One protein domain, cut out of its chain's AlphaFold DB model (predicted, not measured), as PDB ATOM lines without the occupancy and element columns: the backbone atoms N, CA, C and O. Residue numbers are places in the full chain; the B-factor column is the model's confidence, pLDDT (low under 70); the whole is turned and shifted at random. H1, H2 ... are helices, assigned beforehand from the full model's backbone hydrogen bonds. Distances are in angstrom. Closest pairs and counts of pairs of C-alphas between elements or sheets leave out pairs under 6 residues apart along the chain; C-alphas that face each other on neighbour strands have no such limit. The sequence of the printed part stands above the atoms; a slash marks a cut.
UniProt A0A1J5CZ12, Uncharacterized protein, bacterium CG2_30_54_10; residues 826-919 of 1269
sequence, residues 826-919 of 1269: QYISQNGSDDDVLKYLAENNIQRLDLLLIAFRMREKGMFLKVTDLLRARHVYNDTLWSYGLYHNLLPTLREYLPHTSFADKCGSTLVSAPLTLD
ATOM      1  N   GLN A 826      12.830  25.472  29.999       87.44
ATOM      2  CA  GLN A 826      13.935  26.013  30.785       87.44
ATOM      3  C   GLN A 826      14.627  24.911  31.597       87.44
ATOM      4  O   GLN A 826      15.854  24.872  31.634       87.44
ATOM      5  N   TYR A 827      13.875  23.974  32.187       85.88
ATOM      6  CA  TYR A 827      14.477  22.822  32.857       85.88
ATOM      7  C   TYR A 827      15.077  21.828  31.856       85.88
ATOM      8  O   TYR A 827      16.242  21.462  31.999       85.88
ATOM      9  N   ILE A 828      14.313  21.410  30.840       92.19
ATOM     10  CA  ILE A 828      14.700  20.336  29.910       92.19
ATOM     11  C   ILE A 828      15.922  20.724  29.067       92.19
ATOM     12  O   ILE A 828      16.856  19.935  28.956       92.19
ATOM     13  N   SER A 829      15.979  21.950  28.537       92.25
ATOM     14  CA  SER A 829      17.128  22.430  27.749       92.25
ATOM     15  C   SER A 829      18.452  22.392  28.527       92.25
ATOM     16  O   SER A 829      19.483  22.030  27.955       92.25
ATOM     17  N   GLN A 830      18.431  22.702  29.830       91.25
ATOM     18  CA  GLN A 830      19.633  22.736  30.672       91.25
ATOM     19  C   GLN A 830      19.948  21.377  31.314       91.25
ATOM     20  O   GLN A 830      21.092  20.937  31.259       91.25
ATOM     21  N   ASN A 831      18.944  20.695  31.873       89.06
ATOM     22  CA  ASN A 831      19.117  19.538  32.765       89.06
ATOM     23  C   ASN A 831      18.614  18.204  32.184       89.06
ATOM     24  O   ASN A 831      18.970  17.150  32.703       89.06
ATOM     25  N   GLY A 832      17.779  18.227  31.141       90.44
ATOM     26  CA  GLY A 832      17.264  17.012  30.500       90.44
ATOM     27  C   GLY A 832      18.347  16.242  29.739       90.44
ATOM     28  O   GLY A 832      19.390  16.804  29.377       90.44
ATOM     29  N   SER A 833      18.105  14.961  29.454       94.00
ATOM     30  CA  SER A 833      18.958  14.211  28.525       94.00
ATOM     31  C   SER A 833      18.809  14.742  27.095       94.00
ATOM     32  O   SER A 833      17.855  15.451  26.769       94.00
ATOM     33  N   ASP A 834      19.749  14.404  26.213       94.31
ATOM     34  CA  ASP A 834      19.667  14.821  24.808       94.31
ATOM     35  C   ASP A 834      18.426  14.247  24.101       94.31
ATOM     36  O   ASP A 834      17.821  14.932  23.277       94.31
ATOM     37  N   ASP A 835      17.986  13.042  24.474       95.31
ATOM     38  CA  ASP A 835      16.758  12.454  23.938       95.31
ATOM     39  C   ASP A 835      15.489  13.102  24.546       95.31
ATOM     40  O   ASP A 835      14.500  13.248  23.828       95.31
ATOM     41  N   ASP A 836      15.516  13.605  25.793       94.31
ATOM     42  CA  ASP A 836      14.428  14.441  26.346       94.31
ATOM     43  C   ASP A 836      14.309  15.777  25.598       94.31
ATOM     44  O   ASP A 836      13.207  16.209  25.256       94.31
ATOM     45  N   VAL A 837      15.444  16.423  25.305       96.06
ATOM     46  CA  VAL A 837      15.498  17.670  24.525       96.06
ATOM     47  C   VAL A 837      14.943  17.445  23.118       96.06
ATOM     48  O   VAL A 837      14.106  18.222  22.659       96.06
ATOM     49  N   LEU A 838      15.355  16.369  22.444       96.50
ATOM     50  CA  LEU A 838      14.855  16.020  21.112       96.50
ATOM     51  C   LEU A 838      13.370  15.659  21.121       96.50
ATOM     52  O   LEU A 838      12.642  16.095  20.234       96.50
ATOM     53  N   LYS A 839      12.899  14.921  22.132       95.88
ATOM     54  CA  LYS A 839      11.476  14.623  22.310       95.88
ATOM     55  C   LYS A 839      10.668  15.903  22.527       95.88
ATOM     56  O   LYS A 839       9.667  16.111  21.848       95.88
ATOM     57  N   TYR A 840      11.124  16.800  23.400       94.31
ATOM     58  CA  TYR A 840      10.443  18.069  23.649       94.31
ATOM     59  C   TYR A 840      10.386  18.941  22.386       94.31
ATOM     60  O   TYR A 840       9.330  19.496  22.075       94.31
ATOM     61  N   LEU A 841      11.484  18.995  21.620       94.88
ATOM     62  CA  LEU A 841      11.540  19.626  20.298       94.88
ATOM     63  C   LEU A 841      10.696  18.898  19.241       94.88
ATOM     64  O   LEU A 841      10.286  19.529  18.275       94.88
ATOM     65  N   ALA A 842      10.405  17.605  19.371       93.75
ATOM     66  CA  ALA A 842       9.505  16.894  18.463       93.75
ATOM     67  C   ALA A 842       8.025  17.144  18.805       93.75
ATOM     68  O   ALA A 842       7.194  17.265  17.904       93.75
ATOM     69  N   GLU A 843       7.683  17.256  20.087       92.19
ATOM     70  CA  GLU A 843       6.296  17.329  20.558       92.19
ATOM     71  C   GLU A 843       5.752  18.769  20.602       92.19
ATOM     72  O   GLU A 843       4.631  19.000  20.152       92.19
ATOM     73  N   ASN A 844       6.543  19.761  21.023       92.12
ATOM     74  CA  ASN A 844       6.056  21.124  21.300       92.12
ATOM     75  C   ASN A 844       6.107  22.082  20.092       92.12
ATOM     76  O   ASN A 844       6.727  21.800  19.063       92.12
ATOM     77  N   ASN A 845       5.466  23.250  20.228       92.44
ATOM     78  CA  ASN A 845       5.569  24.365  19.281       92.44
ATOM     79  C   ASN A 845       6.923  25.080  19.459       92.44
ATOM     80  O   ASN A 845       7.123  25.797  20.439       92.44
ATOM     81  N   ILE A 846       7.842  24.899  18.502       94.25
ATOM     82  CA  ILE A 846       9.210  25.446  18.578       94.25
ATOM     83  C   ILE A 846       9.237  26.979  18.459       94.25
ATOM     84  O   ILE A 846      10.135  27.607  19.011       94.25
ATOM     85  N   GLN A 847       8.235  27.607  17.834       91.56
ATOM     86  CA  GLN A 847       8.172  29.068  17.667       91.56
ATOM     87  C   GLN A 847       8.028  29.816  19.011       91.56
ATOM     88  O   GLN A 847       8.240  31.024  19.073       91.56
ATOM     89  N   ARG A 848       7.695  29.100  20.098       88.31
ATOM     90  CA  ARG A 848       7.655  29.613  21.481       88.31
ATOM     91  C   ARG A 848       8.969  29.450  22.256       88.31
ATOM     92  O   ARG A 848       9.047  29.927  23.386       88.31
ATOM     93  N   LEU A 849       9.957  28.730  21.721       92.31
ATOM     94  CA  LEU A 849      11.118  28.257  22.480       92.31
ATOM     95  C   LEU A 849      12.364  29.098  22.199       92.31
ATOM     96  O   LEU A 849      12.742  29.296  21.045       92.31
ATOM     97  N   ASP A 850      13.069  29.508  23.254       93.25
ATOM     98  CA  ASP A 850      14.436  30.000  23.098       93.25
ATOM     99  C   ASP A 850      15.373  28.822  22.791       93.25
ATOM    100  O   ASP A 850      15.708  28.015  23.663       93.25
ATOM    101  N   LEU A 851      15.777  28.715  21.527       96.12
ATOM    102  CA  LEU A 851      16.706  27.697  21.038       96.12
ATOM    103  C   LEU A 851      18.169  27.972  21.427       96.12
ATOM    104  O   LEU A 851      18.987  27.055  21.353       96.12
ATOM    105  N   LEU A 852      18.524  29.182  21.878       96.06
ATOM    106  CA  LEU A 852      19.888  29.485  22.332       96.06
ATOM    107  C   LEU A 852      20.239  28.719  23.613       96.06
ATOM    108  O   LEU A 852      21.399  28.359  23.817       96.06
ATOM    109  N   LEU A 853      19.232  28.371  24.421       95.19
ATOM    110  CA  LEU A 853      19.377  27.562  25.631       95.19
ATOM    111  C   LEU A 853      20.055  26.202  25.387       95.19
ATOM    112  O   LEU A 853      20.743  25.710  26.277       95.19
ATOM    113  N   ILE A 854      19.925  25.603  24.198       96.81
ATOM    114  CA  ILE A 854      20.596  24.331  23.853       96.81
ATOM    115  C   ILE A 854      21.899  24.511  23.061       96.81
ATOM    116  O   ILE A 854      22.545  23.522  22.710       96.81
ATOM    117  N   ALA A 855      22.338  25.747  22.800       96.19
ATOM    118  CA  ALA A 855      23.510  26.016  21.963       96.19
ATOM    119  C   ALA A 855      24.810  25.412  22.522       96.19
ATOM    120  O   ALA A 855      25.701  25.075  21.746       96.19
ATOM    121  N   PHE A 856      24.932  25.217  23.841       95.06
ATOM    122  CA  PHE A 856      26.106  24.564  24.433       95.06
ATOM    123  C   PHE A 856      26.224  23.077  24.045       95.06
ATOM    124  O   PHE A 856      27.338  22.582  23.859       95.06
ATOM    125  N   ARG A 857      25.088  22.384  23.853       95.94
ATOM    126  CA  ARG A 857      25.024  20.964  23.459       95.94
ATOM    127  C   ARG A 857      25.503  20.736  22.025       95.94
ATOM    128  O   ARG A 857      26.019  19.670  21.713       95.94
ATOM    129  N   MET A 858      25.424  21.759  21.168       97.25
ATOM    130  CA  MET A 858      25.851  21.697  19.760       97.25
ATOM    131  C   MET A 858      27.364  21.493  19.572       97.25
ATOM    132  O   MET A 858      27.822  21.291  18.449       97.25
ATOM    133  N   ARG A 859      28.158  21.516  20.653       95.81
ATOM    134  CA  ARG A 859      29.560  21.069  20.641       95.81
ATOM    135  C   ARG A 859      29.702  19.563  20.409       95.81
ATOM    136  O   ARG A 859      30.721  19.146  19.870       95.81
ATOM    137  N   GLU A 860      28.703  18.763  20.778       97.00
ATOM    138  CA  GLU A 860      28.636  17.344  20.422       97.00
ATOM    139  C   GLU A 860      28.049  17.211  19.003       97.00
ATOM    140  O   GLU A 860      27.064  17.863  18.652       97.00
ATOM    141  N   LYS A 861      28.691  16.404  18.154       96.25
ATOM    142  CA  LYS A 861      28.388  16.292  16.724       96.25
ATOM    143  C   LYS A 861      27.143  15.454  16.444       96.25
ATOM    144  O   LYS A 861      26.396  15.788  15.528       96.25
ATOM    145  N   GLY A 862      26.910  14.387  17.205       96.50
ATOM    146  CA  GLY A 862      25.696  13.577  17.111       96.50
ATOM    147  C   GLY A 862      24.450  14.378  17.489       96.50
ATOM    148  O   GLY A 862      23.496  14.420  16.715       96.50
ATOM    149  N   MET A 863      24.481  15.077  18.625       96.69
ATOM    150  CA  MET A 863      23.391  15.946  19.078       96.69
ATOM    151  C   MET A 863      23.165  17.133  18.129       96.69
ATOM    152  O   MET A 863      22.023  17.416  17.769       96.69
ATOM    153  N   PHE A 864      24.232  17.776  17.640       97.69
ATOM    154  CA  PHE A 864      24.137  18.811  16.603       97.69
ATOM    155  C   PHE A 864      23.434  18.312  15.327       97.69
ATOM    156  O   PHE A 864      22.549  18.998  14.810       97.69
ATOM    157  N   LEU A 865      23.792  17.123  14.827       97.44
ATOM    158  CA  LEU A 865      23.146  16.533  13.651       97.44
ATOM    159  C   LEU A 865      21.671  16.225  13.939       97.44
ATOM    160  O   LEU A 865      20.806  16.761  13.253       97.44
ATOM    161  N   LYS A 866      21.366  15.474  15.011       97.81
ATOM    162  CA  LYS A 866      19.982  15.148  15.405       97.81
ATOM    163  C   LYS A 866      19.098  16.405  15.527       97.81
ATOM    164  O   LYS A 866      17.967  16.400  15.046       97.81
ATOM    165  N   VAL A 867      19.597  17.480  16.150       97.38
ATOM    166  CA  VAL A 867      18.846  18.737  16.330       97.38
ATOM    167  C   VAL A 867      18.693  19.509  15.019       97.38
ATOM    168  O   VAL A 867      17.583  19.937  14.714       97.38
ATOM    169  N   THR A 868      19.753  19.686  14.223       96.38
ATOM    170  CA  THR A 868      19.635  20.423  12.947       96.38
ATOM    171  C   THR A 868      18.796  19.669  11.913       96.38
ATOM    172  O   THR A 868      18.047  20.305  11.174       96.38
ATOM    173  N   ASP A 869      18.821  18.334  11.913       96.31
ATOM    174  CA  ASP A 869      17.961  17.505  11.066       96.31
ATOM    175  C   ASP A 869      16.483  17.577  11.496       96.31
ATOM    176  O   ASP A 869      15.614  17.765  10.643       96.31
ATOM    177  N   LEU A 870      16.191  17.534  12.805       96.50
ATOM    178  CA  LEU A 870      14.839  17.741  13.347       96.50
ATOM    179  C   LEU A 870      14.303  19.139  13.009       96.50
ATOM    180  O   LEU A 870      13.160  19.274  12.570       96.50
ATOM    181  N   LEU A 871      15.115  20.181  13.206       95.81
ATOM    182  CA  LEU A 871      14.721  21.564  12.936       95.81
ATOM    183  C   LEU A 871      14.517  21.810  11.431       95.81
ATOM    184  O   LEU A 871      13.531  22.446  11.062       95.81
ATOM    185  N   ARG A 872      15.355  21.226  10.559       94.56
ATOM    186  CA  ARG A 872      15.156  21.244   9.099       94.56
ATOM    187  C   ARG A 872      13.852  20.551   8.698       94.56
ATOM    188  O   ARG A 872      13.059  21.150   7.984       94.56
ATOM    189  N   ALA A 873      13.576  19.359   9.231       93.75
ATOM    190  CA  ALA A 873      12.318  18.632   9.010       93.75
ATOM    191  C   ALA A 873      11.070  19.332   9.598       93.75
ATOM    192  O   ALA A 873       9.943  18.893   9.375       93.75
ATOM    193  N   ARG A 874      11.256  20.423  10.353       93.94
ATOM    194  CA  ARG A 874      10.196  21.303  10.869       93.94
ATOM    195  C   ARG A 874      10.238  22.721  10.288       93.94
ATOM    196  O   ARG A 874       9.481  23.571  10.752       93.94
ATOM    197  N   HIS A 875      11.089  22.982   9.292       95.06
ATOM    198  CA  HIS A 875      11.274  24.299   8.666       95.06
ATOM    199  C   HIS A 875      11.622  25.428   9.653       95.06
ATOM    200  O   HIS A 875      11.193  26.574   9.499       95.06
ATOM    201  N   VAL A 876      12.417  25.106  10.677       94.69
ATOM    202  CA  VAL A 876      12.937  26.057  11.669       94.69
ATOM    203  C   VAL A 876      14.434  26.267  11.450       94.69
ATOM    204  O   VAL A 876      15.190  25.307  11.342       94.69
ATOM    205  N   TYR A 877      14.870  27.526  11.445       95.56
ATOM    206  CA  TYR A 877      16.278  27.925  11.387       95.56
ATOM    207  C   TYR A 877      16.663  28.700  12.647       95.56
ATOM    208  O   TYR A 877      15.889  29.526  13.131       95.56
ATOM    209  N   ASN A 878      17.876  28.482  13.153       96.25
ATOM    210  CA  ASN A 878      18.475  29.326  14.183       96.25
ATOM    211  C   ASN A 878      19.951  29.569  13.854       96.25
ATOM    212  O   ASN A 878      20.734  28.624  13.784       96.25
ATOM    213  N   ASP A 879      20.328  30.836  13.689       95.31
ATOM    214  CA  ASP A 879      21.656  31.221  13.203       95.31
ATOM    215  C   ASP A 879      22.791  30.722  14.112       95.31
ATOM    216  O   ASP A 879      23.777  30.154  13.643       95.31
ATOM    217  N   THR A 880      22.614  30.825  15.432       96.06
ATOM    218  CA  THR A 880      23.603  30.355  16.410       96.06
ATOM    219  C   THR A 880      23.754  28.836  16.388       96.06
ATOM    220  O   THR A 880      24.888  28.356  16.402       96.06
ATOM    221  N   LEU A 881      22.663  28.066  16.298       97.19
ATOM    222  CA  LEU A 881      22.758  26.605  16.174       97.19
ATOM    223  C   LEU A 881      23.421  26.205  14.845       97.19
ATOM    224  O   LEU A 881      24.341  25.391  14.851       97.19
ATOM    225  N   TRP A 882      23.039  26.825  13.723       96.88
ATOM    226  CA  TRP A 882      23.635  26.551  12.409       96.88
ATOM    227  C   TRP A 882      25.115  26.954  12.316       96.88
ATOM    228  O   TRP A 882      25.880  26.290  11.610       96.88
ATOM    229  N   SER A 883      25.562  27.958  13.079       95.75
ATOM    230  CA  SER A 883      26.973  28.373  13.128       95.75
ATOM    231  C   SER A 883      27.930  27.251  13.568       95.75
ATOM    232  O   SER A 883      29.078  27.211  13.117       95.75
ATOM    233  N   TYR A 884      27.458  26.264  14.344       96.88
ATOM    234  CA  TYR A 884      28.237  25.066  14.693       96.88
ATOM    235  C   TYR A 884      28.572  24.176  13.479       96.88
ATOM    236  O   TYR A 884      29.485  23.355  13.562       96.88
ATOM    237  N   GLY A 885      27.951  24.399  12.315       95.62
ATOM    238  CA  GLY A 885      28.398  23.834  11.038       95.62
ATOM    239  C   GLY A 885      29.835  24.230  10.660       95.62
ATOM    240  O   GLY A 885      30.529  23.436  10.022       95.62
ATOM    241  N   LEU A 886      30.321  25.401  11.108       94.38
ATOM    242  CA  LEU A 886      31.737  25.790  11.010       94.38
ATOM    243  C   LEU A 886      32.604  24.949  11.951       94.38
ATOM    244  O   LEU A 886      33.615  24.398  11.521       94.38
ATOM    245  N   TYR A 887      32.189  24.816  13.214       95.50
ATOM    246  CA  TYR A 887      32.914  24.061  14.241       95.50
ATOM    247  C   TYR A 887      33.085  22.579  13.862       95.50
ATOM    248  O   TYR A 887      34.173  22.023  13.991       95.50
ATOM    249  N   HIS A 888      32.036  21.960  13.312       96.75
ATOM    250  CA  HIS A 888      32.039  20.557  12.872       96.75
ATOM    251  C   HIS A 888      32.569  20.326  11.449       96.75
ATOM    252  O   HIS A 888      32.640  19.165  11.022       96.75
ATOM    253  N   ASN A 889      32.912  21.401  10.724       94.81
ATOM    254  CA  ASN A 889      33.303  21.420   9.308       94.81
ATOM    255  C   ASN A 889      32.317  20.660   8.391       94.81
ATOM    256  O   ASN A 889      32.694  19.763   7.634       94.81
ATOM    257  N   LEU A 890      31.022  20.977   8.501       95.31
ATOM    258  CA  LEU A 890      29.939  20.276   7.804       95.31
ATOM    259  C   LEU A 890      29.404  21.087   6.621       95.31
ATOM    260  O   LEU A 890      28.524  21.936   6.757       95.31
ATOM    261  N   LEU A 891      29.922  20.776   5.427       93.88
ATOM    262  CA  LEU A 891      29.599  21.473   4.178       93.88
ATOM    263  C   LEU A 891      28.089  21.629   3.872       93.88
ATOM    264  O   LEU A 891      27.732  22.697   3.374       93.88
ATOM    265  N   PRO A 892      27.193  20.653   4.153       92.75
ATOM    266  CA  PRO A 892      25.755  20.845   3.958       92.75
ATOM    267  C   PRO A 892      25.199  21.988   4.816       92.75
ATOM    268  O   PRO A 892      24.636  22.929   4.267       92.75
ATOM    269  N   THR A 893      25.453  21.982   6.130       94.50
ATOM    270  CA  THR A 893      25.005  23.059   7.029       94.50
ATOM    271  C   THR A 893      25.651  24.399   6.683       94.50
ATOM    272  O   THR A 893      25.005  25.434   6.791       94.50
ATOM    273  N   LEU A 894      26.904  24.412   6.212       93.19
ATOM    274  CA  LEU A 894      27.569  25.649   5.784       93.19
ATOM    275  C   LEU A 894      26.877  26.322   4.591       93.19
ATOM    276  O   LEU A 894      26.809  27.550   4.561       93.19
ATOM    277  N   ARG A 895      26.318  25.541   3.658       93.38
ATOM    278  CA  ARG A 895      25.515  26.065   2.538       93.38
ATOM    279  C   ARG A 895      24.199  26.680   2.992       93.38
ATOM    280  O   ARG A 895      23.728  27.613   2.355       93.38
ATOM    281  N   GLU A 896      23.626  26.169   4.077       94.50
ATOM    282  CA  GLU A 896      22.408  26.707   4.688       94.50
ATOM    283  C   GLU A 896      22.714  27.974   5.499       94.50
ATOM    284  O   GLU A 896      22.022  28.970   5.348       94.50
ATOM    285  N   TYR A 897      23.778  27.947   6.307       95.56
ATOM    286  CA  TYR A 897      24.184  29.011   7.230       95.56
ATOM    287  C   TYR A 897      24.736  30.257   6.523       95.56
ATOM    288  O   TYR A 897      24.242  31.366   6.723       95.56
ATOM    289  N   LEU A 898      25.765  30.102   5.679       94.88
ATOM    290  CA  LEU A 898      26.526  31.240   5.146       94.88
ATOM    291  C   LEU A 898      25.672  32.293   4.405       94.88
ATOM    292  O   LEU A 898      25.964  33.478   4.594       94.88
ATOM    293  N   PRO A 899      24.612  31.946   3.641       93.06
ATOM    294  CA  PRO A 899      23.697  32.920   3.042       93.06
ATOM    295  C   PRO A 899      22.986  33.868   4.023       93.06
ATOM    296  O   PRO A 899      22.625  34.970   3.608       93.06
ATOM    297  N   HIS A 900      22.781  33.488   5.289       93.25
ATOM    298  CA  HIS A 900      22.191  34.373   6.308       93.25
ATOM    299  C   HIS A 900      23.205  35.367   6.901       93.25
ATOM    300  O   HIS A 900      22.818  36.389   7.464       93.25
ATOM    301  N   THR A 901      24.505  35.091   6.771       93.31
ATOM    302  CA  THR A 901      25.558  35.860   7.446       93.31
ATOM    303  C   THR A 901      25.982  37.116   6.679       93.31
ATOM    304  O   THR A 901      26.082  37.115   5.452       93.31
ATOM    305  N   SER A 902      26.426  38.149   7.408       92.19
ATOM    306  CA  SER A 902      27.066  39.351   6.828       92.19
ATOM    307  C   SER A 902      28.426  39.094   6.147       92.19
ATOM    308  O   SER A 902      29.125  40.040   5.771       92.19
ATOM    309  N   PHE A 903      28.860  37.834   6.029       92.12
ATOM    310  CA  PHE A 903      29.975  37.440   5.170       92.12
ATOM    311  C   PHE A 903      29.530  37.341   3.705       92.12
ATOM    312  O   PHE A 903      30.266  37.793   2.831       92.12
ATOM    313  N   ALA A 904      28.311  36.854   3.438       92.31
ATOM    314  CA  ALA A 904      27.765  36.746   2.085       92.31
ATOM    315  C   ALA A 904      27.783  38.094   1.347       92.31
ATOM    316  O   ALA A 904      28.261  38.184   0.218       92.31
ATOM    317  N   ASP A 905      27.365  39.166   2.022       88.19
ATOM    318  CA  ASP A 905      27.288  40.512   1.437       88.19
ATOM    319  C   ASP A 905      28.676  41.139   1.177       88.19
ATOM    320  O   ASP A 905      28.795  42.133   0.461       88.19
ATOM    321  N   LYS A 906      29.746  40.544   1.728       91.38
ATOM    322  CA  LYS A 906      31.148  40.942   1.504       91.38
ATOM    323  C   LYS A 906      31.807  40.168   0.356       91.38
ATOM    324  O   LYS A 906      32.869  40.579  -0.107       91.38
ATOM    325  N   CYS A 907      31.202  39.079  -0.125       91.19
ATOM    326  CA  CYS A 907      31.748  38.270  -1.221       91.19
ATOM    327  C   CYS A 907      31.554  38.896  -2.615       91.19
ATOM    328  O   CYS A 907      32.276  38.533  -3.543       91.19
ATOM    329  N   GLY A 908      30.606  39.823  -2.768       88.81
ATOM    330  CA  GLY A 908      30.177  40.369  -4.059       88.81
ATOM    331  C   GLY A 908      28.707  40.064  -4.352       88.81
ATOM    332  O   GLY A 908      27.996  39.526  -3.509       88.81
ATOM    333  N   SER A 909      28.241  40.428  -5.546       89.56
ATOM    334  CA  SER A 909      26.843  40.228  -5.960       89.56
ATOM    335  C   SER A 909      26.561  38.807  -6.458       89.56
ATOM    336  O   SER A 909      25.525  38.242  -6.118       89.56
ATOM    337  N   THR A 910      27.500  38.222  -7.210       91.56
ATOM    338  CA  THR A 910      27.473  36.825  -7.665       91.56
ATOM    339  C   THR A 910      28.667  36.066  -7.086       91.56
ATOM    340  O   THR A 910      29.784  36.577  -7.067       91.56
ATOM    341  N   LEU A 911      28.453  34.823  -6.653       92.00
ATOM    342  CA  LEU A 911      29.509  33.873  -6.286       92.00
ATOM    343  C   LEU A 911      29.009  32.451  -6.545       92.00
ATOM    344  O   LEU A 911      27.876  32.130  -6.202       92.00
ATOM    345  N   VAL A 912      29.864  31.572  -7.064       90.44
ATOM    346  CA  VAL A 912      29.605  30.125  -7.094       90.44
ATOM    347  C   VAL A 912      30.807  29.423  -6.475       90.44
ATOM    348  O   VAL A 912      31.904  29.450  -7.029       90.44
ATOM    349  N   SER A 913      30.621  28.831  -5.297       91.44
ATOM    350  CA  SER A 913      31.676  28.132  -4.556       91.44
ATOM    351  C   SER A 913      31.117  26.918  -3.812       91.44
ATOM    352  O   SER A 913      29.910  26.806  -3.598       91.44
ATOM    353  N   ALA A 914      31.990  25.998  -3.392       91.81
ATOM    354  CA  ALA A 914      31.566  24.777  -2.707       91.81
ATOM    355  C   ALA A 914      30.729  25.016  -1.426       91.81
ATOM    356  O   ALA A 914      29.755  24.274  -1.265       91.81
ATOM    357  N   PRO A 915      31.047  25.990  -0.538       92.31
ATOM    358  CA  PRO A 915      30.243  26.278   0.655       92.31
ATOM    359  C   PRO A 915      29.198  27.392   0.476       92.31
ATOM    360  O   PRO A 915      28.278  27.456   1.279       92.31
ATOM    361  N   LEU A 916      29.315  28.269  -0.529       93.19
ATOM    362  CA  LEU A 916      28.427  29.427  -0.695       93.19
ATOM    363  C   LEU A 916      28.141  29.725  -2.171       93.19
ATOM    364  O   LEU A 916      29.062  29.891  -2.973       93.19
ATOM    365  N   THR A 917      26.860  29.851  -2.510       92.25
ATOM    366  CA  THR A 917      26.394  30.368  -3.804       92.25
ATOM    367  C   THR A 917      25.571  31.632  -3.569       92.25
ATOM    368  O   THR A 917      24.741  31.669  -2.663       92.25
ATOM    369  N   LEU A 918      25.817  32.664  -4.371       93.06
ATOM    370  CA  LEU A 918      25.106  33.939  -4.362       93.06
ATOM    371  C   LEU A 918      24.596  34.206  -5.777       93.06
ATOM    372  O   LEU A 918      25.395  34.335  -6.705       93.06
ATOM    373  N   ASP A 919      23.276  34.297  -5.916       90.81
ATOM    374  CA  ASP A 919      22.598  34.820  -7.102       90.81
ATOM    375  C   ASP A 919      21.983  36.186  -6.739       90.81
ATOM    376  O   ASP A 919      21.160  36.256  -5.816       90.81
TER     377      ASP A 919
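This is residues 826 to 919 of the 1269 residues of an uncharacterized protein of bacterium CG2_30_54_10 (UniProt A0A1J5CZ12). What shape is it? It is an elongated zigzag, H2 and H4 side by side opposite H1, H3 and H5, with H6 packed on H5 and looped residues 901 to 919 beyond. What builds it? The printed part has 94 residues with six named helices, H1 to H6, and is all helix. It is only just compact, close to loose: radius of gyration of the C-alphas 14.5 A, spans 44 by 24 by 19 A.

Where is the longest helix? H4, residues 861 to 872, runs 16.1 A from C-alpha 861 at (28.388, 16.292, 16.724). Where are the others? They are H1, 826 to 831; H2, 834 to 843; H3, 851 to 854; H5, 879 to 887; and H6, 891 to 900, ending at (22.191, 34.373, 6.308).

What touches H4? H2 does, at a shallow tilt of 3 degrees, the closest C-alphas, Leu 838 and Val 867, 6.8 A apart. How regular are the backbones? O i to N i+4 pairs are within hydrogen-bond range throughout H2 and H4, but 1 of 2 in H1, 4 of 6 in H6 and 1 of 5 in H5, where 6 of 6 O i to N i+3 pairs are; H3 is too short for one.

How long is it? The farthest C-alphas, Tyr 827 and Thr 910, are 44.8 A apart. Is it unbroken? The printed part has no cut, and no printed residue is under 70 in pLDDT.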